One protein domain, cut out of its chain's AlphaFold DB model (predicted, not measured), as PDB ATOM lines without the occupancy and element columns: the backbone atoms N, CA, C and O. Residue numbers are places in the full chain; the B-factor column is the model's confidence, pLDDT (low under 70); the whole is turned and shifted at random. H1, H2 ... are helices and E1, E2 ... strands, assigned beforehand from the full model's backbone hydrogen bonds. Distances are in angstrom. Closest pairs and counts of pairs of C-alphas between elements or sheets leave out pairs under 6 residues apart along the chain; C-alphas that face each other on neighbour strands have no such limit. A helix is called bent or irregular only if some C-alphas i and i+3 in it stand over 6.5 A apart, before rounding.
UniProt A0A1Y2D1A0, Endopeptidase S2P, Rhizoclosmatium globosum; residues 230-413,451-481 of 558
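This is residues 230 to 413 and 451 to 481 of the 558 residues of the protein "Endopeptidase S2P" of Rhizoclosmatium globosum (UniProt A0A1Y2D1A0). Two lobes sit end to end, each built on a strongly twisted sheet: the sheet E7 E8 E2 E1 E9 has H2 and H9 on one face and H1 on the other, and the sheet E3 E6 E4 E5, curled like part of a barrel, has short helices round it. The lobes are joined by the links H2 to E3 and E6 to E7. The printed part has 215 residues, with nine named helices and ten named strands in the order E1 H1 E2 H2 E3 H3 E4 H4 H5 H6 E5 H7 E6 E7 H8 E8 H9 E9 E10. The five-stranded sheet is mixed, the four-stranded one antiparallel, and the class is mixed. The whole is compact, with a radius of gyration of the C-alphas of 18.0 A and spans of 51 by 41 by 30 A.

Look first at E1, residues 244 to 249, antiparallel to E9, residues 469 to 472 (N 247 to O 470, 2.8 A), and to E2, residues 264 to 268 (N 244 to O 265, 2.9 A). E2 is parallel to E8, residues 455 to 460 (N 266 to O 456, 2.9 A), which is antiparallel to the edge strand E7, residues 398 to 403 (N 399 to O 459, 2.9 A). H2, residues 276 to 293, is on this sheet at a height of 9.5 A and runs across the strands, at 77 degrees to E1 on the local plane; it is irregular, C-alphas 278 and 281 being 7.4 A apart. Its residues 284 to 288 touch H9, residues 462 to 468, on the same face, at a steep tilt of 47 degrees, opposite ways; the closest C-alphas, of Leu 284 and Pro 462, are 5.8 A apart. H1, residues 255 to 258, is on the opposite face. In the second sheet E3, residues 297 to 301, E6, residues 383 to 388, E4, residues 328 to 333, and E5, residues 356 to 359, follow side by side, with N 298 to O 386 at 2.8 A, N 332 to O 387 at 2.8 A and N 329 to O 358 at 2.9 A. H3, residues 302 to 306, and H7, residues 360 to 366, are on opposite faces, and H4, residues 334 to 338, is on it too. Three split strand-helix-strand units, two strands running the same way with other strands between them in the sheet, have right-handed crossovers: E3, H3, E4; E5, H7, E6; E8, H9, E9. H5, residues 340 to 343, H6, residues 347 to 351, and H8, residues 405 to 413, are on neither sheet; E10, residues 474 to 476, pairs with no named strand. Every O i to N i+4 pair is within hydrogen-bond range in H3, H4, H6 and H9, against 11 of 14 in H2, 2 of 3 in H7 and 4 of 5 in H8; H1 and H5 are too short for one.

Find C-alpha 244 at (168.966, 227.224, 83.610), where E1 begins. H2 runs 25.2 A from (170.351, 230.879, 80.668) to C-alpha 293, and E4, E8 and E7 span 16.2 A, 16.0 A and 15.8 A. E10 ends at C-alpha 476, (176.127, 217.038, 80.084).

The C-alphas of Leu 342 and Tyr 480, the two farthest apart, are 54.7 A apart. Residues 414 to 450 are not printed, with 21.6 A from C-alpha 413 to C-alpha 451. The links H3 to E4 and H7 to E6 are long. The mean pLDDT of the printed part is 70.8; 81 residues are under 70, among them 390 to 413.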
ATOM      1  N   ASP A 230     175.815 224.039  76.041       83.44
ATOM      2  CA  ASP A 230     175.681 225.388  76.591       83.44
ATOM      3  C   ASP A 230     174.254 225.895  76.342       83.44
ATOM      4  O   ASP A 230     173.818 225.984  75.193       83.44
ATOM      5  N   LEU A 231     173.522 226.191  77.415       77.06
ATOM      6  CA  LEU A 231     172.153 226.709  77.365       77.06
ATOM      7  C   LEU A 231     172.092 228.219  77.074       77.06
ATOM      8  O   LEU A 231     171.008 228.727  76.800       77.06
ATOM      9  N   ARG A 232     173.229 228.932  77.062       73.56
ATOM     10  CA  ARG A 232     173.310 230.346  76.635       73.56
ATOM     11  C   ARG A 232     173.298 230.506  75.117       73.56
ATOM     12  O   ARG A 232     172.987 231.581  74.610       73.56
ATOM     13  N   SER A 233     173.703 229.470  74.380       62.41
ATOM     14  CA  SER A 233     173.868 229.551  72.930       62.41
ATOM     15  C   SER A 233     172.532 229.342  72.212       62.41
ATOM     16  O   SER A 233     171.970 228.246  72.223       62.41
ATOM     17  N   ILE A 234     172.044 230.394  71.550       52.75
ATOM     18  CA  ILE A 234     170.921 230.323  70.608       52.75
ATOM     19  C   ILE A 234     171.400 229.568  69.367       52.75
ATOM     20  O   ILE A 234     172.192 230.096  68.586       52.75
ATOM     21  N   HIS A 235     170.918 228.344  69.152       47.59
ATOM     22  CA  HIS A 235     171.111 227.675  67.869       47.59
ATOM     23  C   HIS A 235     169.860 227.853  67.006       47.59
ATOM     24  O   HIS A 235     168.773 227.382  67.353       47.59
ATOM     25  N   ASN A 236     170.043 228.550  65.881       38.66
ATOM     26  CA  ASN A 236     169.034 228.865  64.872       38.66
ATOM     27  C   ASN A 236     168.090 227.678  64.601       38.66
ATOM     28  O   ASN A 236     168.469 226.691  63.974       38.66
ATOM     29  N   GLY A 237     166.841 227.797  65.058       41.41
ATOM     30  CA  GLY A 237     165.725 226.959  64.610       41.41
ATOM     31  C   GLY A 237     165.406 225.703  65.426       41.41
ATOM     32  O   GLY A 237     164.466 224.994  65.065       41.41
ATOM     33  N   SER A 238     166.101 225.413  66.532       41.28
ATOM     34  CA  SER A 238     165.656 224.354  67.454       41.28
ATOM     35  C   SER A 238     164.779 224.943  68.566       41.28
ATOM     36  O   SER A 238     165.129 225.958  69.151       41.28
ATOM     37  N   ALA A 239     163.630 224.323  68.861       40.97
ATOM     38  CA  ALA A 239     162.619 224.780  69.836       40.97
ATOM     39  C   ALA A 239     163.076 224.740  71.318       40.97
ATOM     40  O   ALA A 239     162.260 224.572  72.221       40.97
ATOM     41  N   TRP A 240     164.384 224.828  71.555       48.59
ATOM     42  CA  TRP A 240     165.070 224.643  72.827       48.59
ATOM     43  C   TRP A 240     166.096 225.767  73.014       48.59
ATOM     44  O   TRP A 240     167.299 225.502  73.054       48.59
ATOM     45  N   ASN A 241     165.623 227.012  73.061       55.25
ATOM     46  CA  ASN A 241     166.462 228.161  73.382       55.25
ATOM     47  C   ASN A 241     166.214 228.526  74.847       55.25
ATOM     48  O   ASN A 241     165.096 228.898  75.195       55.25
ATOM     49  N   GLY A 242     167.240 228.371  75.683       69.62
ATOM     50  CA  GLY A 242     167.241 228.885  77.048       69.62
ATOM     51  C   GLY A 242     167.023 227.874  78.165       69.62
ATOM     52  O   GLY A 242     167.108 226.658  77.982       69.62
ATOM     53  N   GLY A 243     166.770 228.437  79.338       79.38
ATOM     54  CA  GLY A 243     166.644 227.769  80.619       79.38
ATOM     55  C   GLY A 243     167.955 227.670  81.396       79.38
ATOM     56  O   GLY A 243     169.051 227.797  80.849       79.38
ATOM     57  N   VAL A 244     167.834 227.412  82.694       86.06
ATOM     58  CA  VAL A 244     168.966 227.224  83.610       86.06
ATOM     59  C   VAL A 244     168.973 225.817  84.183       86.06
ATOM     60  O   VAL A 244     167.934 225.241  84.492       86.06
ATOM     61  N   VAL A 245     170.161 225.243  84.326       86.69
ATOM     62  CA  VAL A 245     170.365 223.916  84.908       86.69
ATOM     63  C   VAL A 245     170.400 224.029  86.425       86.69
ATOM     64  O   VAL A 245     171.158 224.832  86.959       86.69
ATOM     65  N   VAL A 246     169.645 223.183  87.120       87.62
ATOM     66  CA  VAL A 246     169.706 223.045  88.580       87.62
ATOM     67  C   VAL A 246     170.963 222.264  88.958       87.62
ATOM     68  O   VAL A 246     171.088 221.084  88.630       87.62
ATOM     69  N   LEU A 247     171.903 222.913  89.638       85.75
ATOM     70  CA  LEU A 247     173.166 222.319  90.086       85.75
ATOM     71  C   LEU A 247     173.091 221.768  91.505       85.75
ATOM     72  O   LEU A 247     173.734 220.761  91.794       85.75
ATOM     73  N   ASP A 248     172.363 222.457  92.377       85.25
ATOM     74  CA  ASP A 248     172.201 222.100  93.783       85.25
ATOM     75  C   ASP A 248     170.943 222.773  94.337       85.25
ATOM     76  O   ASP A 248     170.517 223.807  93.815       85.25
ATOM     77  N   VAL A 249     170.367 222.200  95.389       84.31
ATOM     78  CA  VAL A 249     169.211 222.768  96.092       84.31
ATOM     79  C   VAL A 249     169.480 222.707  97.589       84.31
ATOM     80  O   VAL A 249     169.931 221.684  98.105       84.31
ATOM     81  N   GLU A 250     169.225 223.799  98.299       81.88
ATOM     82  CA  GLU A 250     169.475 223.882  99.732       81.88
ATOM     83  C   GLU A 250     168.626 222.872 100.511       81.88
ATOM     84  O   GLU A 250     167.408 222.827 100.377       81.88
ATOM     85  N   LYS A 251     169.265 222.084 101.385       81.00
ATOM     86  CA  LYS A 251     168.626 220.971 102.113       81.00
ATOM     87  C   LYS A 251     167.444 221.378 102.995       81.00
ATOM     88  O   LYS A 251     166.619 220.528 103.308       81.00
ATOM     89  N   GLN A 252     167.420 222.628 103.453       77.31
ATOM     90  CA  GLN A 252     166.358 223.170 104.303       77.31
ATOM     91  C   GLN A 252     165.186 223.723 103.487       77.31
ATOM     92  O   GLN A 252     164.111 223.927 104.043       77.31
ATOM     93  N   SER A 253     165.375 223.949 102.184       74.12
ATOM     94  CA  SER A 253     164.302 224.420 101.321       74.12
ATOM     95  C   SER A 253     163.346 223.274 100.981       74.12
ATOM     96  O   SER A 253     163.792 222.154 100.688       74.12
ATOM     97  N   PRO A 254     162.032 223.545 100.907       69.75
ATOM     98  CA  PRO A 254     161.070 222.577 100.404       69.75
ATOM     99  C   PRO A 254     161.287 222.202  98.921       69.75
ATOM    100  O   PRO A 254     160.673 221.248  98.434       69.75
ATOM    101  N   LEU A 255     162.181 222.895  98.197       76.06
ATOM    102  CA  LEU A 255     162.612 222.503  96.852       76.06
ATOM    103  C   LEU A 255     163.513 221.267  96.841       76.06
ATOM    104  O   LEU A 255     163.539 220.571  95.832       76.06
ATOM    105  N   HIS A 256     164.230 220.948  97.920       77.62
ATOM    106  CA  HIS A 256     165.261 219.900  97.885       77.62
ATOM    107  C   HIS A 256     164.713 218.507  97.538       77.62
ATOM    108  O   HIS A 256     165.366 217.730  96.841       77.62
ATOM    109  N   THR A 257     163.503 218.182  97.995       72.75
ATOM    110  CA  THR A 257     162.846 216.898  97.701       72.75
ATOM    111  C   THR A 257     162.076 216.909  96.382       72.75
ATOM    112  O   THR A 257     161.882 215.851  95.783       72.75
ATOM    113  N   ASN A 258     161.661 218.088  95.916       71.31
ATOM    114  CA  ASN A 258     160.724 218.234  94.803       71.31
ATOM    115  C   ASN A 258     161.404 218.661  93.491       71.31
ATOM    116  O   ASN A 258     160.901 218.345  92.412       71.31
ATOM    117  N   LEU A 259     162.560 219.332  93.564       77.88
ATOM    118  CA  LEU A 259     163.349 219.813  92.431       77.88
ATOM    119  C   LEU A 259     164.623 218.974  92.263       77.88
ATOM    120  O   LEU A 259     165.619 219.204  92.950       77.88
ATOM    121  N   PRO A 260     164.631 217.991  91.345       79.75
ATOM    122  CA  PRO A 260     165.788 217.129  91.170       79.75
ATOM    123  C   PRO A 260     166.972 217.884  90.554       79.75
ATOM    124  O   PRO A 260     166.846 218.523  89.509       79.75
ATOM    125  N   VAL A 261     168.159 217.716  91.143       85.50
ATOM    126  CA  VAL A 261     169.420 218.204  90.566       85.50
ATOM    127  C   VAL A 261     169.599 217.669  89.141       85.50
ATOM    128  O   VAL A 261     169.412 216.482  88.867       85.50
ATOM    129  N   GLY A 262     169.968 218.560  88.222       80.94
ATOM    130  CA  GLY A 262     170.073 218.295  86.791       80.94
ATOM    131  C   GLY A 262     168.800 218.587  85.991       80.94
ATOM    132  O   GLY A 262     168.819 218.415  84.774       80.94
ATOM    133  N   SER A 263     167.701 219.031  86.606       81.06
ATOM    134  CA  SER A 263     166.566 219.571  85.845       81.06
ATOM    135  C   SER A 263     166.909 220.903  85.173       81.06
ATOM    136  O   SER A 263     167.809 221.612  85.624       81.06
ATOM    137  N   ILE A 264     166.164 221.271  84.132       82.50
ATOM    138  CA  ILE A 264     166.313 222.563  83.448       82.50
ATOM    139  C   ILE A 264     165.079 223.414  83.703       82.50
ATOM    140  O   ILE A 264     164.001 223.070  83.229       82.50
ATOM    141  N   ILE A 265     165.234 224.532  84.401       82.88
ATOM    142  CA  ILE A 265     164.161 225.504  84.607       82.88
ATOM    143  C   ILE A 265     164.055 226.355  83.346       82.88
ATOM    144  O   ILE A 265     164.976 227.098  83.022       82.88
ATOM    145  N   MET A 266     162.947 226.227  82.622       77.06
ATOM    146  CA  MET A 266     162.710 226.952  81.366       77.06
ATOM    147  C   MET A 266     161.945 228.261  81.579       77.06
ATOM    148  O   MET A 266     161.977 229.145  80.727       77.06
ATOM    149  N   ALA A 267     161.218 228.367  82.687       75.75
ATOM    150  CA  ALA A 267     160.388 229.514  83.012       75.75
ATOM    151  C   ALA A 267     160.104 229.563  84.519       75.75
ATOM    152  O   ALA A 267     160.038 228.522  85.185       75.75
ATOM    153  N   VAL A 268     159.940 230.786  85.017       78.44
ATOM    154  CA  VAL A 268     159.528 231.121  86.381       78.44
ATOM    155  C   VAL A 268     158.217 231.889  86.255       78.44
ATOM    156  O   VAL A 268     158.181 232.990  85.706       78.44
ATOM    157  N   ASN A 269     157.131 231.298  86.740       74.75
ATOM    158  CA  ASN A 269     155.767 231.767  86.523       74.75
ATOM    159  C   ASN A 269     155.504 231.923  85.014       74.75
ATOM    160  O   ASN A 269     155.774 231.006  84.240       74.75
ATOM    161  N   GLU A 270     155.015 233.078  84.576       70.25
ATOM    162  CA  GLU A 270     154.763 233.360  83.157       70.25
ATOM    163  C   GLU A 270     156.009 233.846  82.400       70.25
ATOM    164  O   GLU A 270     155.971 234.077  81.189       70.25
ATOM    165  N   VAL A 271     157.142 234.006  83.093       76.25
ATOM    166  CA  VAL A 271     158.366 234.558  82.512       76.25
ATOM    167  C   VAL A 271     159.274 233.436  82.027       76.25
ATOM    168  O   VAL A 271     159.795 232.639  82.805       76.25
ATOM    169  N   GLN A 272     159.491 233.388  80.714       78.62
ATOM    170  CA  GLN A 272     160.439 232.464  80.093       78.62
ATOM    171  C   GLN A 272     161.885 232.899  80.324       78.62
ATOM    172  O   GLN A 272     162.224 234.066  80.136       78.62
ATOM    173  N   ILE A 273     162.739 231.929  80.649       81.50
ATOM    174  CA  ILE A 273     164.188 232.093  80.774       81.50
ATOM    175  C   ILE A 273     164.813 231.611  79.465       81.50
ATOM    176  O   ILE A 273     164.854 230.416  79.182       81.50
ATOM    177  N   SER A 274     165.255 232.541  78.629       74.00
ATOM    178  CA  SER A 274     165.668 232.308  77.240       74.00
ATOM    179  C   SER A 274     167.188 232.324  77.029       74.00
ATOM    180  O   SER A 274     167.668 231.726  76.067       74.00
ATOM    181  N   PHE A 275     167.953 232.967  77.914       73.25
ATOM    182  CA  PHE A 275     169.400 233.203  77.772       73.25
ATOM    183  C   PHE A 275     170.230 232.622  78.932       73.25
ATOM    184  O   PHE A 275     171.375 233.019  79.171       73.25
ATOM    185  N   GLY A 276     169.677 231.620  79.612       78.44
ATOM    186  CA  GLY A 276     170.351 230.879  80.668       78.44
ATOM    187  C   GLY A 276     170.560 231.710  81.927       78.44
ATOM    188  O   GLY A 276     169.634 232.301  82.462       78.44
ATOM    189  N   VAL A 277     171.779 231.705  82.463       80.44
ATOM    190  CA  VAL A 277     172.080 232.458  83.694       80.44
ATOM    191  C   VAL A 277     172.066 233.972  83.436       80.44
ATOM    192  O   VAL A 277     171.798 234.739  84.352       80.44
ATOM    193  N   ASN A 278     172.297 234.417  82.196       80.31
ATOM    194  CA  ASN A 278     172.427 235.843  81.878       80.31
ATOM    195  C   ASN A 278     171.103 236.619  81.976       80.31
ATOM    196  O   ASN A 278     171.128 237.831  82.172       80.31
ATOM    197  N   ASP A 279     169.962 235.951  81.809       81.50
ATOM    198  CA  ASP A 279     168.627 236.541  81.953       81.50
ATOM    199  C   ASP A 279     167.869 236.005  83.170       81.50
ATOM    200  O   ASP A 279     166.685 236.289  83.335       81.50
ATOM    201  N   TRP A 280     168.541 235.246  84.040       85.12
ATOM    202  CA  TRP A 280     167.922 234.694  85.236       85.12
ATOM    203  C   TRP A 280     167.444 235.794  86.185       85.12
ATOM    204  O   TRP A 280     166.270 235.826  86.537       85.12
ATOM    205  N   ASP A 281     168.318 236.737  86.543       84.00
ATOM    206  CA  ASP A 281     167.991 237.789  87.515       84.00
ATOM    207  C   ASP A 281     166.926 238.753  86.984       84.00
ATOM    208  O   ASP A 281     165.969 239.094  87.683       84.00
ATOM    209  N   THR A 282     167.048 239.157  85.718       84.62
ATOM    210  CA  THR A 282     166.051 240.010  85.057       84.62
ATOM    211  C   THR A 282     164.724 239.273  84.870       84.62
ATOM    212  O   THR A 282     163.659 239.868  85.050       84.62
ATOM    213  N   GLY A 283     164.769 237.971  84.578       83.50
ATOM    214  CA  GLY A 283     163.603 237.097  84.514       83.50
ATOM    215  C   GLY A 283     162.897 236.957  85.864       83.50
ATOM    216  O   GLY A 283     161.674 237.076  85.924       83.50
ATOM    217  N   LEU A 284     163.648 236.780  86.953       85.75
ATOM    218  CA  LEU A 284     163.112 236.717  88.315       85.75
ATOM    219  C   LEU A 284     162.489 238.042  88.755       85.75
ATOM    220  O   LEU A 284     161.386 238.036  89.300       85.75
ATOM    221  N   ALA A 285     163.153 239.171  88.495       84.19
ATOM    222  CA  ALA A 285     162.616 240.496  88.800       84.19
ATOM    223  C   ALA A 285     161.281 240.727  88.076       84.19
ATOM    224  O   ALA A 285     160.276 241.069  88.699       84.19
ATOM    225  N   LYS A 286     161.226 240.407  86.777       80.75
ATOM    226  CA  LYS A 286     159.988 240.472  85.994       80.75
ATOM    227  C   LYS A 286     158.916 239.514  86.521       80.75
ATOM    228  O   LYS A 286     157.733 239.862  86.553       80.75
ATOM    229  N   ALA A 287     159.306 238.309  86.940       77.44
ATOM    230  CA  ALA A 287     158.382 237.348  87.524       77.44
ATOM    231  C   ALA A 287     157.803 237.883  88.840       77.44
ATOM    232  O   ALA A 287     156.606 237.734  89.063       77.44
ATOM    233  N   LEU A 288     158.600 238.559  89.674       78.62
ATOM    234  CA  LEU A 288     158.136 239.195  90.912       78.62
ATOM    235  C   LEU A 288     157.126 240.310  90.637       78.62
ATOM    236  O   LEU A 288     156.065 240.328  91.259       78.62
ATOM    237  N   GLU A 289     157.414 241.188  89.678       73.00
ATOM    238  CA  GLU A 289     156.515 242.282  89.281       73.00
ATOM    239  C   GLU A 289     155.176 241.761  88.734       73.00
ATOM    240  O   GLU A 289     154.100 242.239  89.107       73.00
ATOM    241  N   THR A 290     155.230 240.726  87.892       65.31
ATOM    242  CA  THR A 290     154.029 240.109  87.299       65.31
ATOM    243  C   THR A 290     153.219 239.351  88.360       65.31
ATOM    244  O   THR A 290     151.995 239.423  88.389       65.31
ATOM    245  N   SER A 291     153.894 238.694  89.308       61.69
ATOM    246  CA  SER A 291     153.238 237.932  90.388       61.69
ATOM    247  C   SER A 291     152.633 238.824  91.477       61.69
ATOM    248  O   SER A 291     151.721 238.398  92.186       61.69
ATOM    249  N   ALA A 292     153.136 240.051  91.638       55.06
ATOM    250  CA  ALA A 292     152.603 241.036  92.580       55.06
ATOM    251  C   ALA A 292     151.345 241.746  92.054       55.06
ATOM    252  O   ALA A 292     150.545 242.232  92.853       55.06
ATOM    253  N   SER A 293     151.166 241.809  90.730       44.88
ATOM    254  CA  SER A 293     150.108 242.601  90.100       44.88
ATOM    255  C   SER A 293     148.812 241.831  89.845       44.88
ATOM    256  O   SER A 293     147.755 242.461  89.866       44.88
ATOM    257  N   VAL A 294     148.824 240.497  89.697       50.50
ATOM    258  CA  VAL A 294     147.575 239.727  89.564       50.50
ATOM    259  C   VAL A 294     147.707 238.300  90.119       50.50
ATOM    260  O   VAL A 294     148.424 237.469  89.573       50.50
ATOM    261  N   ARG A 295     146.973 237.965  91.191       61.47
ATOM    262  CA  ARG A 295     146.719 236.557  91.557       61.47
ATOM    263  C   ARG A 295     145.621 236.024  90.640       61.47
ATOM    264  O   ARG A 295     144.479 235.968  91.075       61.47
ATOM    265  N   GLN A 296     145.919 235.724  89.380       69.12
ATOM    266  CA  GLN A 296     144.925 235.121  88.484       69.12
ATOM    267  C   GLN A 296     144.681 233.662  88.874       69.12
ATOM    268  O   GLN A 296     145.599 232.948  89.281       69.12
ATOM    269  N   GLY A 297     143.420 233.255  88.795       76.06
ATOM    270  CA  GLY A 297     143.016 231.861  88.839       76.06
ATOM    271  C   GLY A 297     143.154 231.213  87.464       76.06
ATOM    272  O   GLY A 297     143.495 231.857  86.473       76.06
ATOM    273  N   TYR A 298     142.860 229.922  87.421       80.06
ATOM    274  CA  TYR A 298     142.794 229.117  86.212       80.06
ATOM    275  C   TYR A 298     141.359 228.649  86.001       80.06
ATOM    276  O   TYR A 298     140.665 228.322  86.969       80.06
ATOM    277  N   CYS A 299     140.932 228.585  84.747       81.94
ATOM    278  CA  CYS A 299     139.653 228.014  84.358       81.94
ATOM    279  C   CYS A 299     139.718 226.492  84.387       81.94
ATOM    280  O   CYS A 299     140.462 225.880  83.623       81.94
ATOM    281  N   ILE A 300     138.955 225.876  85.285       83.94
ATOM    282  CA  ILE A 300     138.978 224.427  85.502       83.94
ATOM    283  C   ILE A 300     137.573 223.866  85.293       83.94
ATOM    284  O   ILE A 300     136.606 224.377  85.865       83.94
ATOM    285  N   ASP A 301     137.466 222.801  84.498       86.12
ATOM    286  CA  ASP A 301     136.209 222.085  84.273       86.12
ATOM    287  C   ASP A 301     135.665 221.513  85.591       86.12
ATOM    288  O   ASP A 301     136.391 220.901  86.384       86.12
ATOM    289  N   LYS A 302     134.358 221.675  85.833       84.62
ATOM    290  CA  LYS A 302     133.721 221.159  87.059       84.62
ATOM    291  C   LYS A 302     133.856 219.644  87.216       84.62
ATOM    292  O   LYS A 302     133.902 219.171  88.352       84.62
ATOM    293  N   GLU A 303     133.946 218.891  86.120       81.38
ATOM    294  CA  GLU A 303     134.166 217.442  86.168       81.38
ATOM    295  C   GLU A 303     135.519 217.104  86.814       81.38
ATOM    296  O   GLU A 303     135.582 216.306  87.754       81.38
ATOM    297  N   VAL A 304     136.585 217.791  86.403       78.44
ATOM    298  CA  VAL A 304     137.939 217.625  86.953       78.44
ATOM    299  C   VAL A 304     137.971 217.938  88.453       78.44
ATOM    300  O   VAL A 304     138.584 217.203  89.227       78.44
ATOM    301  N   ILE A 305     137.273 218.996  88.875       80.88
ATOM    302  CA  ILE A 305     137.148 219.395  90.287       80.88
ATOM    303  C   ILE A 305     136.490 218.283  91.120       80.88
ATOM    304  O   ILE A 305     136.895 218.033  92.254       80.88
ATOM    305  N   SER A 306     135.485 217.605  90.558       77.75
ATOM    306  CA  SER A 306     134.724 216.565  91.260       77.75
ATOM    307  C   SER A 306     135.447 215.217  91.376       77.75
ATOM    308  O   SER A 306     135.144 214.442  92.282       77.75
ATOM    309  N   ASN A 307     136.427 214.956  90.506       79.81
ATOM    310  CA  ASN A 307     137.121 213.668  90.406       79.81
ATOM    311  C   ASN A 307     138.402 213.570  91.264       79.81
ATOM    312  O   ASN A 307     139.071 212.535  91.262       79.81
ATOM    313  N   GLY A 308     138.772 214.627  91.992       74.94
ATOM    314  CA  GLY A 308     139.990 214.653  92.801       74.94
ATOM    315  C   GLY A 308     139.933 213.849  94.111       74.94
ATOM    316  O   GLY A 308     138.860 213.654  94.686       74.94
ATOM    317  N   PRO A 309     141.091 213.413  94.649       78.81
ATOM    318  CA  PRO A 309     141.167 212.722  95.937       78.81
ATOM    319  C   PRO A 309     140.795 213.642  97.110       78.81
ATOM    320  O   PRO A 309     141.101 214.827  97.101       78.81
ATOM    321  N   ALA A 310     140.211 213.096  98.179       69.56
ATOM    322  CA  ALA A 310     139.743 213.898  99.318       69.56
ATOM    323  C   ALA A 310     140.866 214.514 100.190       69.56
ATOM    324  O   ALA A 310     140.607 215.461 100.930       69.56
ATOM    325  N   SER A 311     142.102 213.998 100.133       74.50
ATOM    326  CA  SER A 311     143.183 214.321 101.087       74.50
ATOM    327  C   SER A 311     144.373 215.123 100.525       74.50
ATOM    328  O   SER A 311     145.337 215.344 101.251       74.50
ATOM    329  N   CYS A 312     144.345 215.650  99.290       77.00
ATOM    330  CA  CYS A 312     145.480 216.455  98.782       77.00
ATOM    331  C   CYS A 312     145.604 217.854  99.419       77.00
ATOM    332  O   CYS A 312     146.657 218.481  99.350       77.00
ATOM    333  N   CYS A 313     144.539 218.353 100.049       77.75
ATOM    334  CA  CYS A 313     144.490 219.690 100.642       77.75
ATOM    335  C   CYS A 313     145.118 219.799 102.038       77.75
ATOM    336  O   CYS A 313     145.051 220.864 102.656       77.75
ATOM    337  N   ASN A 314     145.730 218.722 102.531       76.56
ATOM    338  CA  ASN A 314     146.483 218.713 103.777       76.56
ATOM    339  C   ASN A 314     147.895 219.282 103.554       76.56
ATOM    340  O   ASN A 314     148.866 218.542 103.434       76.56
ATOM    341  N   VAL A 315     147.980 220.605 103.401       71.06
ATOM    342  CA  VAL A 315     149.228 221.325 103.115       71.06
ATOM    343  C   VAL A 315     149.794 221.912 104.408       71.06
ATOM    344  O   VAL A 315     149.138 222.724 105.063       71.06
ATOM    345  N   ASP A 316     151.027 221.540 104.748       68.19
ATOM    346  CA  ASP A 316     151.760 222.031 105.919       68.19
ATOM    347  C   ASP A 316     153.219 222.395 105.560       68.19
ATOM    348  O   ASP A 316     153.600 222.420 104.388       68.19
ATOM    349  N   LEU A 317     154.032 222.759 106.559       62.69
ATOM    350  CA  LEU A 317     155.436 223.147 106.358       62.69
ATOM    351  C   LEU A 317     156.333 221.969 105.929       62.69
ATOM    352  O   LEU A 317     157.348 222.202 105.276       62.69
ATOM    353  N   GLU A 318     155.976 220.731 106.273       63.66
ATOM    354  CA  GLU A 318     156.727 219.522 105.899       63.66
ATOM    355  C   GLU A 318     156.266 218.962 104.539       63.66
ATOM    356  O   GLU A 318     157.031 218.307 103.828       63.66
ATOM    357  N   ARG A 319     155.019 219.254 104.153       67.31
ATOM    358  CA  ARG A 319     154.321 218.838 102.932       67.31
ATOM    359  C   ARG A 319     153.718 220.067 102.241       67.31
ATOM    360  O   ARG A 319     152.493 220.211 102.178       67.31
ATOM    361  N   PRO A 320     154.548 220.937 101.643       60.66
ATOM    362  CA  PRO A 320     154.085 222.157 100.964       60.66
ATOM    363  C   PRO A 320     153.195 221.876  99.739       60.66
ATOM    364  O   PRO A 320     152.500 222.769  99.258       60.66
ATOM    365  N   LEU A 321     153.227 220.641  99.230       63.53
ATOM    366  CA  LEU A 321     152.438 220.150  98.100       63.53
ATOM    367  C   LEU A 321     151.262 219.252  98.519       63.53
ATOM    368  O   LEU A 321     150.506 218.785  97.672       63.53
ATOM    369  N   GLY A 322     151.096 219.021  99.820       69.75
ATOM    370  CA  GLY A 322     150.104 218.101 100.362       69.75
ATOM    371  C   GLY A 322     150.474 216.624 100.213       69.75
ATOM    372  O   GLY A 322     151.584 216.265  99.818       69.75
ATOM    373  N   ASP A 323     149.523 215.751 100.544       70.12
ATOM    374  CA  ASP A 323     149.751 214.306 100.706       70.12
ATOM    375  C   ASP A 323     150.038 213.546  99.391       70.12
ATOM    376  O   ASP A 323     150.481 212.399  99.433       70.12
ATOM    377  N   TYR A 324     149.820 214.173  98.226       66.94
ATOM    378  CA  TYR A 324     149.939 213.541  96.899       66.94
ATOM    379  C   TYR A 324     151.058 214.122  96.008       66.94
ATOM    380  O   TYR A 324     151.148 213.776  94.827       66.94
ATOM    381  N   GLY A 325     151.940 214.966  96.554       64.38
ATOM    382  CA  GLY A 325     153.105 215.492  95.831       64.38
ATOM    383  C   GLY A 325     152.739 216.309  94.581       64.38
ATOM    384  O   GLY A 325     151.894 217.192  94.640       64.38
ATOM    385  N   ASN A 326     153.387 216.030  93.443       62.78
ATOM    386  CA  ASN A 326     153.288 216.856  92.226       62.78
ATOM    387  C   ASN A 326     152.065 216.553  91.332       62.78
ATOM    388  O   ASN A 326     151.872 217.256  90.343       62.78
ATOM    389  N   ALA A 327     151.295 215.491  91.610       67.12
ATOM    390  CA  ALA A 327     150.231 215.018  90.714       67.12
ATOM    391  C   ALA A 327     148.902 215.766  90.909       67.12
ATOM    392  O   ALA A 327     148.254 216.161  89.947       67.12
ATOM    393  N   TYR A 328     148.518 216.008  92.162       75.88
ATOM    394  CA  TYR A 328     147.282 216.706  92.508       75.88
ATOM    395  C   TYR A 328     147.592 217.964  93.289       75.88
ATOM    396  O   TYR A 328     148.503 217.981  94.114       75.88
ATOM    397  N   GLN A 329     146.780 218.994  93.086       76.88
ATOM    398  CA  GLN A 329     146.915 220.230  93.826       76.88
ATOM    399  C   GLN A 329     145.595 220.704  94.408       76.88
ATOM    400  O   GLN A 329     144.538 220.595  93.795       76.88
ATOM    401  N   CYS A 330     145.685 221.264  95.610       79.44
ATOM    402  CA  CYS A 330     144.573 221.910  96.270       79.44
ATOM    403  C   CYS A 330     144.286 223.285  95.649       79.44
ATOM    404  O   CYS A 330     145.161 224.161  95.617       79.44
ATOM    405  N   PHE A 331     143.051 223.482  95.197       80.88
ATOM    406  CA  PHE A 331     142.531 224.746  94.688       80.88
ATOM    407  C   PHE A 331     141.362 225.245  95.538       80.88
ATOM    408  O   PHE A 331     140.620 224.459  96.128       80.88
ATOM    409  N   LEU A 332     141.195 226.565  95.571       82.31
ATOM    410  CA  LEU A 332     140.038 227.257  96.125       82.31
ATOM    411  C   LEU A 332     139.422 228.180  95.059       82.31
ATOM    412  O   LEU A 332     140.146 228.634  94.174       82.31
ATOM    413  N   PRO A 333     138.130 228.518  95.162       85.50
ATOM    414  CA  PRO A 333     137.513 229.524  94.303       85.50
ATOM    415  C   PRO A 333     138.269 230.860  94.315       85.50
ATOM    416  O   PRO A 333     138.659 231.355  95.381       85.50
ATOM    417  N   GLN A 334     138.459 231.454  93.135       83.62
ATOM    418  CA  GLN A 334     139.197 232.708  92.959       83.62
ATOM    419  C   GLN A 334     138.572 233.871  93.742       83.62
ATOM    420  O   GLN A 334     139.289 234.679  94.335       83.62
ATOM    421  N   ASP A 335     137.246 233.907  93.845       78.00
ATOM    422  CA  ASP A 335     136.523 234.930  94.604       78.00
ATOM    423  C   ASP A 335     136.945 234.967  96.081       78.00
ATOM    424  O   ASP A 335     137.087 236.034  96.682       78.00
ATOM    425  N   ILE A 336     137.242 233.801  96.666       74.38
ATOM    426  CA  ILE A 336     137.729 233.682  98.047       74.38
ATOM    427  C   ILE A 336     139.175 234.196  98.163       74.38
ATOM    428  O   ILE A 336     139.543 234.779  99.186       74.38
ATOM    429  N   VAL A 337     140.002 234.043  97.121       72.00
ATOM    430  CA  VAL A 337     141.364 234.613  97.080       72.00
ATOM    431  C   VAL A 337     141.333 236.131  96.984       72.00
ATOM    432  O   VAL A 337     142.104 236.787  97.687       72.00
ATOM    433  N   ASN A 338     140.430 236.682  96.175       70.38
ATOM    434  CA  ASN A 338     140.233 238.126  96.053       70.38
ATOM    435  C   ASN A 338     139.808 238.741  97.404       70.38
ATOM    436  O   ASN A 338     140.234 239.840  97.754       70.38
ATOM    437  N   MET A 339     139.053 237.994  98.218       67.69
ATOM    438  CA  MET A 339     138.657 238.382  99.580       67.69
ATOM    439  C   MET A 339     139.707 238.070 100.667       67.69
ATOM    440  O   MET A 339     139.494 238.400 101.835       67.69
ATOM    441  N   ARG A 340     140.857 237.463 100.328       65.38
ATOM    442  CA  ARG A 340     141.847 236.971 101.310       65.38
ATOM    443  C   ARG A 340     142.316 238.016 102.340       65.38
ATOM    444  O   ARG A 340     142.381 237.638 103.509       65.38
ATOM    445  N   PRO A 341     142.601 239.289 101.994       59.88
ATOM    446  CA  PRO A 341     143.011 240.287 102.989       59.88
ATOM    447  C   PRO A 341     141.977 240.489 104.112       59.88
ATOM    448  O   PRO A 341     142.344 240.804 105.238       59.88
ATOM    449  N   LEU A 342     140.689 240.269 103.820       58.81
ATOM    450  CA  LEU A 342     139.588 240.357 104.786       58.81
ATOM    451  C   LEU A 342     139.432 239.063 105.603       58.81
ATOM    452  O   LEU A 342     139.058 239.111 106.771       58.81
ATOM    453  N   ILE A 343     139.742 237.910 105.001       58.88
ATOM    454  CA  ILE A 343     139.612 236.583 105.622       58.88
ATOM    455  C   ILE A 343     140.805 236.261 106.536       58.88
ATOM    456  O   ILE A 343     140.627 235.561 107.525       58.88
ATOM    457  N   GLU A 344     142.011 236.779 106.279       56.88
ATOM    458  CA  GLU A 344     143.193 236.537 107.133       56.88
ATOM    459  C   GLU A 344     143.035 237.051 108.579       56.88
ATOM    460  O   GLU A 344     143.694 236.527 109.479       56.88
ATOM    461  N   LEU A 345     142.109 237.988 108.833       56.47
ATOM    462  CA  LEU A 345     141.681 238.358 110.192       56.47
ATOM    463  C   LEU A 345     140.985 237.200 110.945       56.47
ATOM    464  O   LEU A 345     140.906 237.233 112.170       56.47
ATOM    465  N   HIS A 346     140.487 236.189 110.229       61.44
ATOM    466  CA  HIS A 346     139.816 234.983 110.718       61.44
ATOM    467  C   HIS A 346     140.461 233.732 110.088       61.44
ATOM    468  O   HIS A 346     139.921 233.125 109.162       61.44
ATOM    469  N   LYS A 347     141.627 233.314 110.602       59.12
ATOM    470  CA  LYS A 347     142.367 232.125 110.116       59.12
ATOM    471  C   LYS A 347     141.500 230.861 109.984       59.12
ATOM    472  O   LYS A 347     141.692 230.095 109.040       59.12
ATOM    473  N   ASP A 348     140.517 230.688 110.865       61.03
ATOM    474  CA  ASP A 348     139.599 229.543 110.862       61.03
ATOM    475  C   ASP A 348     138.670 229.529 109.630       61.03
ATOM    476  O   ASP A 348     138.364 228.466 109.090       61.03
ATOM    477  N   ALA A 349     138.298 230.703 109.103       60.50
ATOM    478  CA  ALA A 349     137.401 230.833 107.952       60.50
ATOM    479  C   ALA A 349     138.062 230.422 106.621       60.50
ATOM    480  O   ALA A 349     137.399 229.900 105.723       60.50
ATOM    481  N   LEU A 350     139.384 230.608 106.492       65.00
ATOM    482  CA  LEU A 350     140.150 230.143 105.329       65.00
ATOM    483  C   LEU A 350     140.398 228.627 105.374       65.00
ATOM    484  O   LEU A 350     140.601 227.994 104.335       65.00
ATOM    485  N   GLN A 351     140.409 228.028 106.567       65.75
ATOM    486  CA  GLN A 351     140.536 226.581 106.715       65.75
ATOM    487  C   GLN A 351     139.238 225.855 106.354       65.75
ATOM    488  O   GLN A 351     139.326 224.784 105.754       65.75
ATOM    489  N   SER A 352     138.078 226.462 106.630       65.88
ATOM    490  CA  SER A 352     136.744 225.934 106.313       65.88
ATOM    491  C   SER A 352     136.238 226.237 104.895       65.88
ATOM    492  O   SER A 352     135.114 225.866 104.566       65.88
ATOM    493  N   SER A 353     137.010 226.946 104.065       71.81
ATOM    494  CA  SER A 353     136.604 227.252 102.689       71.81
ATOM    495  C   SER A 353     136.526 225.980 101.830       71.81
ATOM    496  O   SER A 353     137.273 225.027 102.077       71.81
ATOM    497  N   PRO A 354     135.629 225.932 100.825       78.31
ATOM    498  CA  PRO A 354     135.543 224.795  99.919       78.31
ATOM    499  C   PRO A 354     136.843 224.689  99.123       78.31
ATOM    500  O   PRO A 354     137.207 225.590  98.364       78.31
ATOM    501  N   LYS A 355     137.550 223.578  99.321       84.06
ATOM    502  CA  LYS A 355     138.790 223.253  98.622       84.06
ATOM    503  C   LYS A 355     138.566 222.016  97.780       84.06
ATOM    504  O   LYS A 355     137.853 221.107  98.199       84.06
ATOM    505  N   SER A 356     139.172 221.988  96.607       86.69
ATOM    506  CA  SER A 356     139.071 220.854  95.696       86.69
ATOM    507  C   SER A 356     140.450 220.416  95.254       86.69
ATOM    508  O   SER A 356     141.323 221.244  94.990       86.69
ATOM    509  N   CYS A 357     140.639 219.106  95.189       84.06
ATOM    510  CA  CYS A 357     141.834 218.514  94.627       84.06
ATOM    511  C   CYS A 357     141.662 218.416  93.126       84.06
ATOM    512  O   CYS A 357     140.686 217.854  92.647       84.06
ATOM    513  N   VAL A 358     142.601 218.979  92.387       81.62
ATOM    514  CA  VAL A 358     142.554 218.991  90.933       81.62
ATOM    515  C   VAL A 358     143.816 218.333  90.410       81.62
ATOM    516  O   VAL A 358     144.911 218.622  90.901       81.62
ATOM    517  N   ASP A 359     143.651 217.437  89.437       75.31
ATOM    518  CA  ASP A 359     144.775 216.885  88.686       75.31
ATOM    519  C   ASP A 359     145.496 218.015  87.947       75.31
ATOM    520  O   ASP A 359     144.916 218.742  87.139       75.31
ATOM    521  N   LEU A 360     146.772 218.186  88.255       64.38
ATOM    522  CA  LEU A 360     147.538 219.342  87.823       64.38
ATOM    523  C   LEU A 360     147.817 219.308  86.314       64.38
ATOM    524  O   LEU A 360     147.837 220.360  85.672       64.38
ATOM    525  N   GLU A 361     147.963 218.112  85.736       63.31
ATOM    526  CA  GLU A 361     148.186 217.928  84.298       63.31
ATOM    527  C   GLU A 361     147.024 218.488  83.459       63.31
ATOM    528  O   GLU A 361     147.253 219.131  82.428       63.31
ATOM    529  N   SER A 362     145.792 218.313  83.942       64.00
ATOM    530  CA  SER A 362     144.569 218.794  83.291       64.00
ATOM    531  C   SER A 362     144.475 220.327  83.226       64.00
ATOM    532  O   SER A 362     144.048 220.879  82.213       64.00
ATOM    533  N   VAL A 363     144.970 221.027  84.252       62.50
ATOM    534  CA  VAL A 363     144.951 222.498  84.336       62.50
ATOM    535  C   VAL A 363     145.995 223.111  83.405       62.50
ATOM    536  O   VAL A 363     145.731 224.070  82.696       62.50
ATOM    537  N   LEU A 364     147.204 222.558  83.348       55.03
ATOM    538  CA  LEU A 364     148.318 223.206  82.637       55.03
ATOM    539  C   LEU A 364     148.337 222.938  81.137       55.03
ATOM    540  O   LEU A 364     148.974 223.679  80.387       55.03
ATOM    541  N   ARG A 365     147.696 221.851  80.699       51.09
ATOM    542  CA  ARG A 365     147.569 221.542  79.273       51.09
ATOM    543  C   ARG A 365     146.464 222.371  78.603       51.09
ATOM    544  O   ARG A 365     146.563 222.563  77.391       51.09
ATOM    545  N   PHE A 366     145.464 222.861  79.354       49.69
ATOM    546  CA  PHE A 366     144.207 223.363  78.775       49.69
ATOM    547  C   PHE A 366     143.543 224.580  79.455       49.69
ATOM    548  O   PHE A 366     142.595 225.102  78.874       49.69
ATOM    549  N   ALA A 367     143.985 225.051  80.629       60.31
ATOM    550  CA  ALA A 367     143.276 226.117  81.347       60.31
ATOM    551  C   ALA A 367     143.711 227.529  80.932       60.31
ATOM    552  O   ALA A 367     144.891 227.880  81.011       60.31
ATOM    553  N   ASP A 368     142.728 228.358  80.585       70.75
ATOM    554  CA  ASP A 368     142.888 229.804  80.451       70.75
ATOM    555  C   ASP A 368     142.994 230.483  81.830       70.75
ATOM    556  O   ASP A 368     142.553 229.948  82.852       70.75
ATOM    557  N   LEU A 369     143.597 231.674  81.864       74.44
ATOM    558  CA  LEU A 369     143.688 232.505  83.067       74.44
ATOM    559  C   LEU A 369     142.379 233.267  83.290       74.44
ATOM    560  O   LEU A 369     141.761 233.745  82.341       74.44
ATOM    561  N   CYS A 370     141.994 233.439  84.552       78.50
ATOM    562  CA  CYS A 370     140.757 234.117  84.931       78.50
ATOM    563  C   CYS A 370     140.915 234.928  86.219       78.50
ATOM    564  O   CYS A 370     141.747 234.633  87.079       78.50
ATOM    565  N   SER A 371     140.095 235.961  86.374       80.44
ATOM    566  CA  SER A 371     139.945 236.711  87.628       80.44
ATOM    567  C   SER A 371     138.601 236.429  88.299       80.44
ATOM    568  O   SER A 371     138.499 236.540  89.523       80.44
ATOM    569  N   VAL A 372     137.599 236.052  87.502       83.94
ATOM    570  CA  VAL A 372     136.257 235.621  87.916       83.94
ATOM    571  C   VAL A 372     135.774 234.475  87.023       83.94
ATOM    572  O   VAL A 372     136.277 234.296  85.915       83.94
ATOM    573  N   ASP A 373     134.760 233.725  87.461       85.62
ATOM    574  CA  ASP A 373     134.181 232.605  86.691       85.62
ATOM    575  C   ASP A 373     133.731 233.006  85.273       85.62
ATOM    576  O   ASP A 373     133.787 232.201  84.349       85.62
ATOM    577  N   GLY A 374     133.305 234.260  85.089       82.94
ATOM    578  CA  GLY A 374     132.856 234.787  83.798       82.94
ATOM    579  C   GLY A 374     133.964 235.003  82.762       82.94
ATOM    580  O   GLY A 374     133.643 235.197  81.592       82.94
ATOM    581  N   ASP A 375     135.236 234.963  83.169       84.25
ATOM    582  CA  ASP A 375     136.373 235.060  82.246       84.25
ATOM    583  C   ASP A 375     136.650 233.719  81.543       84.25
ATOM    584  O   ASP A 375     137.368 233.683  80.543       84.25
ATOM    585  N   CYS A 376     136.081 232.620  82.050       84.69
ATOM    586  CA  CYS A 376     136.309 231.293  81.503       84.69
ATOM    587  C   CYS A 376     135.522 231.050  80.210       84.69
ATOM    588  O   CYS A 376     134.358 231.451  80.101       84.69
ATOM    589  N   PRO A 377     136.134 230.393  79.208       81.38
ATOM    590  CA  PRO A 377     135.478 230.129  77.939       81.38
ATOM    591  C   PRO A 377     134.228 229.264  78.127       81.38
ATOM    592  O   PRO A 377     134.218 228.280  78.861       81.38
ATOM    593  N   ASN A 378     133.166 229.605  77.394       70.56
ATOM    594  CA  ASN A 378     131.951 228.796  77.331       70.56
ATOM    595  C   ASN A 378     132.211 227.533  76.495       70.56
ATOM    596  O   ASN A 378     131.946 227.507  75.289       70.56
ATOM    597  N   THR A 379     132.760 226.502  77.128       71.44
ATOM    598  CA  THR A 379     132.905 225.160  76.558       71.44
ATOM    599  C   THR A 379     131.622 224.344  76.785       71.44
ATOM    600  O   THR A 379     130.633 224.830  77.337       71.44
ATOM    601  N   SER A 380     131.584 223.099  76.297       68.06
ATOM    602  CA  SER A 380     130.456 222.181  76.522       68.06
ATOM    603  C   SER A 380     130.238 221.838  77.998       68.06
ATOM    604  O   SER A 380     129.157 221.369  78.354       68.06
ATOM    605  N   GLU A 381     131.235 222.091  78.845       73.75
ATOM    606  CA  GLU A 381     131.193 221.857  80.281       73.75
ATOM    607  C   GLU A 381     131.367 223.170  81.053       73.75
ATOM    608  O   GLU A 381     132.129 224.045  80.652       73.75
ATOM    609  N   PRO A 382     130.654 223.357  82.174       81.38
ATOM    610  CA  PRO A 382     130.812 224.551  82.989       81.38
ATOM    611  C   PRO A 382     132.192 224.573  83.664       81.38
ATOM    612  O   PRO A 382     132.531 223.659  84.417       81.38
ATOM    613  N   GLN A 383     132.933 225.660  83.460       85.69
ATOM    614  CA  GLN A 383     134.219 225.932  84.104       85.69
ATOM    615  C   GLN A 383     134.060 226.847  85.323       85.69
ATOM    616  O   GLN A 383     133.079 227.586  85.438       85.69
ATOM    617  N   LEU A 384     135.009 226.767  86.253       88.12
ATOM    618  CA  LEU A 384     135.121 227.660  87.408       88.12
ATOM    619  C   LEU A 384     136.516 228.271  87.464       88.12
ATOM    620  O   LEU A 384     137.505 227.601  87.156       88.12
ATOM    621  N   CYS A 385     136.587 229.516  87.923       86.50
ATOM    622  CA  CYS A 385     137.834 230.207  88.156       86.50
ATOM    623  C   CYS A 385     138.399 229.833  89.526       86.50
ATOM    624  O   CYS A 385     137.875 230.192  90.586       86.50
ATOM    625  N   MET A 386     139.495 229.087  89.506       83.38
ATOM    626  CA  MET A 386     140.057 228.456  90.690       83.38
ATOM    627  C   MET A 386     141.518 228.856  90.865       83.38
ATOM    628  O   MET A 386     142.318 228.816  89.935       83.38
ATOM    629  N   SER A 387     141.898 229.185  92.093       79.31
ATOM    630  CA  SER A 387     143.263 229.547  92.460       79.31
ATOM    631  C   SER A 387     143.907 228.516  93.364       79.31
ATOM    632  O   SER A 387     143.249 227.816  94.130       79.31
ATOM    633  N   ALA A 388     145.230 228.465  93.334       74.81
ATOM    634  CA  ALA A 388     146.006 227.595  94.199       74.81
ATOM    635  C   ALA A 388     145.786 227.909  95.694       74.81
ATOM    636  O   ALA A 388     145.928 229.061  96.124       74.81
ATOM    637  N   TYR A 389     145.497 226.890  96.510       73.50
ATOM    638  CA  TYR A 389     145.387 227.058  97.960       73.50
ATOM    639  C   TYR A 389     146.759 227.156  98.622       73.50
ATOM    640  O   TYR A 389     147.629 226.315  98.413       73.50
ATOM    641  N   ILE A 390     146.927 228.199  99.443       66.12
ATOM    642  CA  ILE A 390     148.145 228.477 100.206       66.12
ATOM    643  C   ILE A 390     147.746 228.750 101.656       66.12
ATOM    644  O   ILE A 390     147.240 229.842 101.927       66.12
ATOM    645  N   PRO A 391     147.950 227.803 102.585       58.34
ATOM    646  CA  PRO A 391     147.510 227.967 103.969       58.34
ATOM    647  C   PRO A 391     148.367 228.951 104.775       58.34
ATOM    648  O   PRO A 391     147.889 229.505 105.761       58.34
ATOM    649  N   ASN A 392     149.617 229.190 104.373       54.66
ATOM    650  CA  ASN A 392     150.532 230.088 105.071       54.66
ATOM    651  C   ASN A 392     151.205 231.033 104.072       54.66
ATOM    652  O   ASN A 392     151.716 230.580 103.056       54.66
ATOM    653  N   GLN A 393     151.283 232.329 104.377       49.91
ATOM    654  CA  GLN A 393     152.032 233.291 103.557       49.91
ATOM    655  C   GLN A 393     153.531 232.950 103.446       49.91
ATOM    656  O   GLN A 393     154.221 233.485 102.583       49.91
ATOM    657  N   HIS A 394     154.045 232.078 104.322       42.09
ATOM    658  CA  HIS A 394     155.412 231.550 104.266       42.09
ATOM    659  C   HIS A 394     155.526 230.242 103.465       42.09
ATOM    660  O   HIS A 394     156.627 229.874 103.076       42.09
ATOM    661  N   ILE A 395     154.411 229.556 103.178       48.06
ATOM    662  CA  ILE A 395     154.381 228.434 102.231       48.06
ATOM    663  C   ILE A 395     154.305 229.058 100.843       48.06
ATOM    664  O   ILE A 395     153.248 229.394 100.315       48.06
ATOM    665  N   ARG A 396     155.475 229.298 100.274       51.69
ATOM    666  CA  ARG A 396     155.625 229.810  98.920       51.69
ATOM    667  C   ARG A 396     155.430 228.609  98.007       51.69
ATOM    668  O   ARG A 396     156.264 227.715  98.018       51.69
ATOM    669  N   ILE A 397     154.276 228.509  97.336       50.69
ATOM    670  CA  ILE A 397     153.964 227.336  96.501       50.69
ATOM    671  C   ILE A 397     155.151 227.049  95.591       50.69
ATOM    672  O   ILE A 397     155.660 227.949  94.939       50.69
ATOM    673  N   ILE A 398     155.540 225.786  95.545       52.44
ATOM    674  CA  ILE A 398     156.500 225.239  94.605       52.44
ATOM    675  C   ILE A 398     155.685 224.335  93.693       52.44
ATOM    676  O   ILE A 398     155.264 223.276  94.137       52.44
ATOM    677  N   ARG A 399     155.424 224.715  92.443       57.12
ATOM    678  CA  ARG A 399     154.970 223.744  91.435       57.12
ATOM    679  C   ARG A 399     156.090 223.542  90.437       57.12
ATOM    680  O   ARG A 399     156.642 224.509  89.923       57.12
ATOM    681  N   LEU A 400     156.426 222.283  90.195       54.41
ATOM    682  CA  LEU A 400     157.494 221.880  89.293       54.41
ATOM    683  C   LEU A 400     156.891 220.932  88.271       54.41
ATOM    684  O   LEU A 400     156.482 219.825  88.618       54.41
ATOM    685  N   HIS A 401     156.807 221.358  87.015       54.25
ATOM    686  CA  HIS A 401     156.290 220.484  85.958       54.25
ATOM    687  C   HIS A 401     157.427 219.886  85.175       54.25
ATOM    688  O   HIS A 401     158.072 220.587  84.404       54.25
ATOM    689  N   THR A 402     157.649 218.588  85.352       53.97
ATOM    690  CA  THR A 402     158.582 217.826  84.533       53.97
ATOM    691  C   THR A 402     157.901 217.423  83.233       53.97
ATOM    692  O   THR A 402     157.119 216.481  83.215       53.97
ATOM    693  N   LEU A 403     158.197 218.119  82.138       52.34
ATOM    694  CA  LEU A 403     157.778 217.661  80.810       52.34
ATOM    695  C   LEU A 403     158.778 216.602  80.330       52.34
ATOM    696  O   LEU A 403     159.913 216.948  79.985       52.34
ATOM    697  N   ASP A 404     158.379 215.331  80.288       48.34
ATOM    698  CA  ASP A 404     159.207 214.284  79.686       48.34
ATOM    699  C   ASP A 404     159.150 214.375  78.149       48.34
ATOM    700  O   ASP A 404     158.106 214.552  77.523       48.34
ATOM    701  N   ILE A 405     160.309 214.256  77.490       46.16
ATOM    702  CA  ILE A 405     160.458 214.457  76.031       46.16
ATOM    703  C   ILE A 405     159.577 213.492  75.214       46.16
ATOM    704  O   ILE A 405     159.192 213.808  74.082       46.16
ATOM    705  N   LEU A 406     159.260 212.320  75.773       42.31
ATOM    706  CA  LEU A 406     158.388 211.327  75.144       42.31
ATOM    707  C   LEU A 406     156.956 211.855  74.990       42.31
ATOM    708  O   LEU A 406     156.379 211.695  73.915       42.31
ATOM    709  N   GLU A 407     156.449 212.609  75.966       41.56
ATOM    710  CA  GLU A 407     155.128 213.235  75.874       41.56
ATOM    711  C   GLU A 407     155.069 214.299  74.783       41.56
ATOM    712  O   GLU A 407     154.074 214.389  74.079       41.56
ATOM    713  N   ARG A 408     156.139 215.071  74.532       43.09
ATOM    714  CA  ARG A 408     156.109 216.096  73.464       43.09
ATOM    715  C   ARG A 408     155.986 215.511  72.055       43.09
ATOM    716  O   ARG A 408     155.459 216.192  71.168       43.09
ATOM    717  N   LYS A 409     156.489 214.294  71.811       39.56
ATOM    718  CA  LYS A 409     156.275 213.603  70.526       39.56
ATOM    719  C   LYS A 409     154.821 213.161  70.387       39.56
ATOM    720  O   LYS A 409     154.261 213.342  69.309       39.56
ATOM    721  N   GLU A 410     154.223 212.688  71.476       42.62
ATOM    722  CA  GLU A 410     152.804 212.329  71.548       42.62
ATOM    723  C   GLU A 410     151.907 213.569  71.377       42.62
ATOM    724  O   GLU A 410     151.032 213.582  70.519       42.62
ATOM    725  N   ILE A 411     152.222 214.680  72.054       43.31
ATOM    726  CA  ILE A 411     151.517 215.971  71.970       43.31
ATOM    727  C   ILE A 411     151.594 216.569  70.557       43.31
ATOM    728  O   ILE A 411     150.606 217.095  70.045       43.31
ATOM    729  N   LYS A 412     152.744 216.479  69.868       43.69
ATOM    730  CA  LYS A 412     152.850 216.920  68.460       43.69
ATOM    731  C   LYS A 412     152.049 216.038  67.502       43.69
ATOM    732  O   LYS A 412     151.645 216.534  66.453       43.69
ATOM    733  N   ARG A 413     151.852 214.761  67.839       44.75
ATOM    734  CA  ARG A 413     151.049 213.809  67.066       44.75
ATOM    735  C   ARG A 413     149.559 214.092  67.270       44.75
ATOM    736  O   ARG A 413     148.886 214.423  66.304       44.75
ATOM    737  N   ILE A 451     169.606 211.700  77.125       44.47
ATOM    738  CA  ILE A 451     169.259 211.761  78.551       44.47
ATOM    739  C   ILE A 451     167.895 212.467  78.641       44.47
ATOM    740  O   ILE A 451     167.735 213.499  77.978       44.47
ATOM    741  N   PRO A 452     166.898 211.935  79.374       51.41
ATOM    742  CA  PRO A 452     165.623 212.622  79.519       51.41
ATOM    743  C   PRO A 452     165.883 213.984  80.169       51.41
ATOM    744  O   PRO A 452     166.207 214.077  81.352       51.41
ATOM    745  N   LEU A 453     165.809 215.045  79.362       60.66
ATOM    746  CA  LEU A 453     165.870 216.423  79.828       60.66
ATOM    747  C   LEU A 453     164.578 216.669  80.600       60.66
ATOM    748  O   LEU A 453     163.536 216.916  79.995       60.66
ATOM    749  N   ARG A 454     164.645 216.583  81.930       69.50
ATOM    750  CA  ARG A 454     163.550 217.013  82.801       69.50
ATOM    751  C   ARG A 454     163.490 218.532  82.763       69.50
ATOM    752  O   ARG A 454     164.187 219.207  83.521       69.50
ATOM    753  N   THR A 455     162.711 219.068  81.832       70.88
ATOM    754  CA  THR A 455     162.414 220.501  81.810       70.88
ATOM    755  C   THR A 455     161.358 220.809  82.848       70.88
ATOM    756  O   THR A 455     160.372 220.082  82.911       70.88
ATOM    757  N   VAL A 456     161.577 221.872  83.607       73.62
ATOM    758  CA  VAL A 456     160.788 222.331  84.740       73.62
ATOM    759  C   VAL A 456     160.211 223.706  84.422       73.62
ATOM    760  O   VAL A 456     160.943 224.624  84.044       73.62
ATOM    761  N   LEU A 457     158.898 223.840  84.590       71.56
ATOM    762  CA  LEU A 457     158.245 225.130  84.809       71.56
ATOM    763  C   LEU A 457     158.126 225.322  86.318       71.56
ATOM    764  O   LEU A 457     157.531 224.468  86.978       71.56
ATOM    765  N   TYR A 458     158.721 226.389  86.849       76.12
ATOM    766  CA  TYR A 458     158.582 226.743  88.257       76.12
ATOM    767  C   TYR A 458     157.407 227.702  88.418       76.12
ATOM    768  O   TYR A 458     157.442 228.786  87.843       76.12
ATOM    769  N   LEU A 459     156.393 227.327  89.198       71.12
ATOM    770  CA  LEU A 459     155.308 228.227  89.593       71.12
ATOM    771  C   LEU A 459     155.377 228.452  91.102       71.12
ATOM    772  O   LEU A 459     155.204 227.502  91.871       71.12
ATOM    773  N   GLY A 460     155.631 229.688  91.519       71.19
ATOM    774  CA  GLY A 460     155.858 230.005  92.920       71.19
ATOM    775  C   GLY A 460     156.340 231.420  93.183       71.19
ATOM    776  O   GLY A 460     156.399 232.255  92.283       71.19
ATOM    777  N   ASP A 461     156.712 231.688  94.434       71.62
ATOM    778  CA  ASP A 461     157.418 232.923  94.782       71.62
ATOM    779  C   ASP A 461     158.826 232.874  94.162       71.62
ATOM    780  O   ASP A 461     159.598 231.969  94.505       71.62
ATOM    781  N   PRO A 462     159.192 233.801  93.260       77.94
ATOM    782  CA  PRO A 462     160.520 233.813  92.653       77.94
ATOM    783  C   PRO A 462     161.663 233.964  93.671       77.94
ATOM    784  O   PRO A 462     162.777 233.528  93.391       77.94
ATOM    785  N   ARG A 463     161.401 234.519  94.867       76.56
ATOM    786  CA  ARG A 463     162.414 234.644  95.932       76.56
ATOM    787  C   ARG A 463     162.878 233.290  96.461       76.56
ATOM    788  O   ARG A 463     164.054 233.105  96.745       76.56
ATOM    789  N   GLU A 464     161.964 232.325  96.554       75.88
ATOM    790  CA  GLU A 464     162.284 230.986  97.059       75.88
ATOM    791  C   GLU A 464     163.288 230.286  96.139       75.88
ATOM    792  O   GLU A 464     164.328 229.818  96.596       75.88
ATOM    793  N   ILE A 465     163.023 230.272  94.827       81.06
ATOM    794  CA  ILE A 465     163.925 229.644  93.856       81.06
ATOM    795  C   ILE A 465     165.250 230.402  93.725       81.06
ATOM    796  O   ILE A 465     166.279 229.774  93.488       81.06
ATOM    797  N   SER A 466     165.254 231.725  93.915       82.56
ATOM    798  CA  SER A 466     166.490 232.512  93.882       82.56
ATOM    799  C   SER A 466     167.400 232.265  95.083       82.56
ATOM    800  O   SER A 466     168.618 232.287  94.931       82.56
ATOM    801  N   GLU A 467     166.826 232.038  96.269       79.38
ATOM    802  CA  GLU A 467     167.589 231.869  97.514       79.38
ATOM    803  C   GLU A 467     168.092 230.430  97.693       79.38
ATOM    804  O   GLU A 467     169.202 230.216  98.175       79.38
ATOM    805  N   SER A 468     167.303 229.443  97.263       81.19
ATOM    806  CA  SER A 468     167.542 228.036  97.603       81.19
ATOM    807  C   SER A 468     168.102 227.172  96.470       81.19
ATOM    808  O   SER A 468     168.527 226.043  96.727       81.19
ATOM    809  N   VAL A 469     168.132 227.656  95.222       84.81
ATOM    810  CA  VAL A 469     168.588 226.867  94.065       84.81
ATOM    811  C   VAL A 469     169.869 227.430  93.475       84.81
ATOM    812  O   VAL A 469     169.933 228.570  93.022       84.81
ATOM    813  N   ARG A 470     170.896 226.582  93.383       87.19
ATOM    814  CA  ARG A 470     172.096 226.894  92.609       87.19
ATOM    815  C   ARG A 470     171.863 226.540  91.148       87.19
ATOM    816  O   ARG A 470     171.570 225.389  90.825       87.19
ATOM    817  N   ILE A 471     172.075 227.509  90.269       87.44
ATOM    818  CA  ILE A 471     171.824 227.380  88.833       87.44
ATOM    819  C   ILE A 471     173.112 227.366  88.002       87.44
ATOM    820  O   ILE A 471     174.188 227.727  88.478       87.44
ATOM    821  N   GLY A 472     173.007 226.971  86.734       85.81
ATOM    822  CA  GLY A 472     174.109 227.057  85.788       85.81
ATOM    823  C   GLY A 472     173.704 226.896  84.319       85.81
ATOM    824  O   GLY A 472     172.552 226.637  83.998       85.81
ATOM    825  N   CYS A 473     174.676 227.045  83.409       84.81
ATOM    826  CA  CYS A 473     174.436 227.046  81.955       84.81
ATOM    827  C   CYS A 473     174.836 225.772  81.194       84.81
ATOM    828  O   CYS A 473     174.559 225.678  80.003       84.81
ATOM    829  N   PHE A 474     175.525 224.816  81.817       85.44
ATOM    830  CA  PHE A 474     176.094 223.663  81.127       85.44
ATOM    831  C   PHE A 474     175.374 222.377  81.514       85.44
ATOM    832  O   PHE A 474     175.300 222.019  82.689       85.44
ATOM    833  N   TYR A 475     174.900 221.642  80.510       85.31
ATOM    834  CA  TYR A 475     174.237 220.356  80.702       85.31
ATOM    835  C   TYR A 475     175.014 219.225  80.015       85.31
ATOM    836  O   TYR A 475     175.331 219.354  78.833       85.31
ATOM    837  N   PRO A 476     175.340 218.110  80.690       85.81
ATOM    838  CA  PRO A 476     176.127 217.038  80.084       85.81
ATOM    839  C   PRO A 476     175.378 216.378  78.917       85.81
ATOM    840  O   PRO A 476     174.203 216.036  79.027       85.81
ATOM    841  N   ARG A 477     176.068 216.139  77.796       82.88
ATOM    842  CA  ARG A 477     175.502 215.397  76.652       82.88
ATOM    843  C   ARG A 477     175.391 213.894  76.931       82.88
ATOM    844  O   ARG A 477     174.527 213.233  76.361       82.88
ATOM    845  N   HIS A 478     176.239 213.365  77.817       81.12
ATOM    846  CA  HIS A 478     176.264 211.951  78.206       81.12
ATOM    847  C   HIS A 478     176.251 211.787  79.730       81.12
ATOM    848  O   HIS A 478     176.913 212.534  80.446       81.12
ATOM    849  N   ARG A 479     175.551 210.758  80.225       76.31
ATOM    850  CA  ARG A 479     175.330 210.501  81.664       76.31
ATOM    851  C   ARG A 479     176.617 210.279  82.473       76.31
ATOM    852  O   ARG A 479     176.606 210.476  83.681       76.31
ATOM    853  N   TYR A 480     177.706 209.866  81.825       82.56
ATOM    854  CA  TYR A 480     178.997 209.636  82.483       82.56
ATOM    855  C   TYR A 480     179.659 210.922  82.991       82.56
ATOM    856  O   TYR A 480     180.498 210.860  83.886       82.56
ATOM    857  N   PHE A 481     179.302 212.079  82.430       86.50
ATOM    858  CA  PHE A 481     179.939 213.348  82.760       86.50
ATOM    859  C   PHE A 481     179.203 214.066  83.902       86.50
ATOM    860  O   PHE A 481     178.008 214.347  83.772       86.50
TER     861      PHE A 481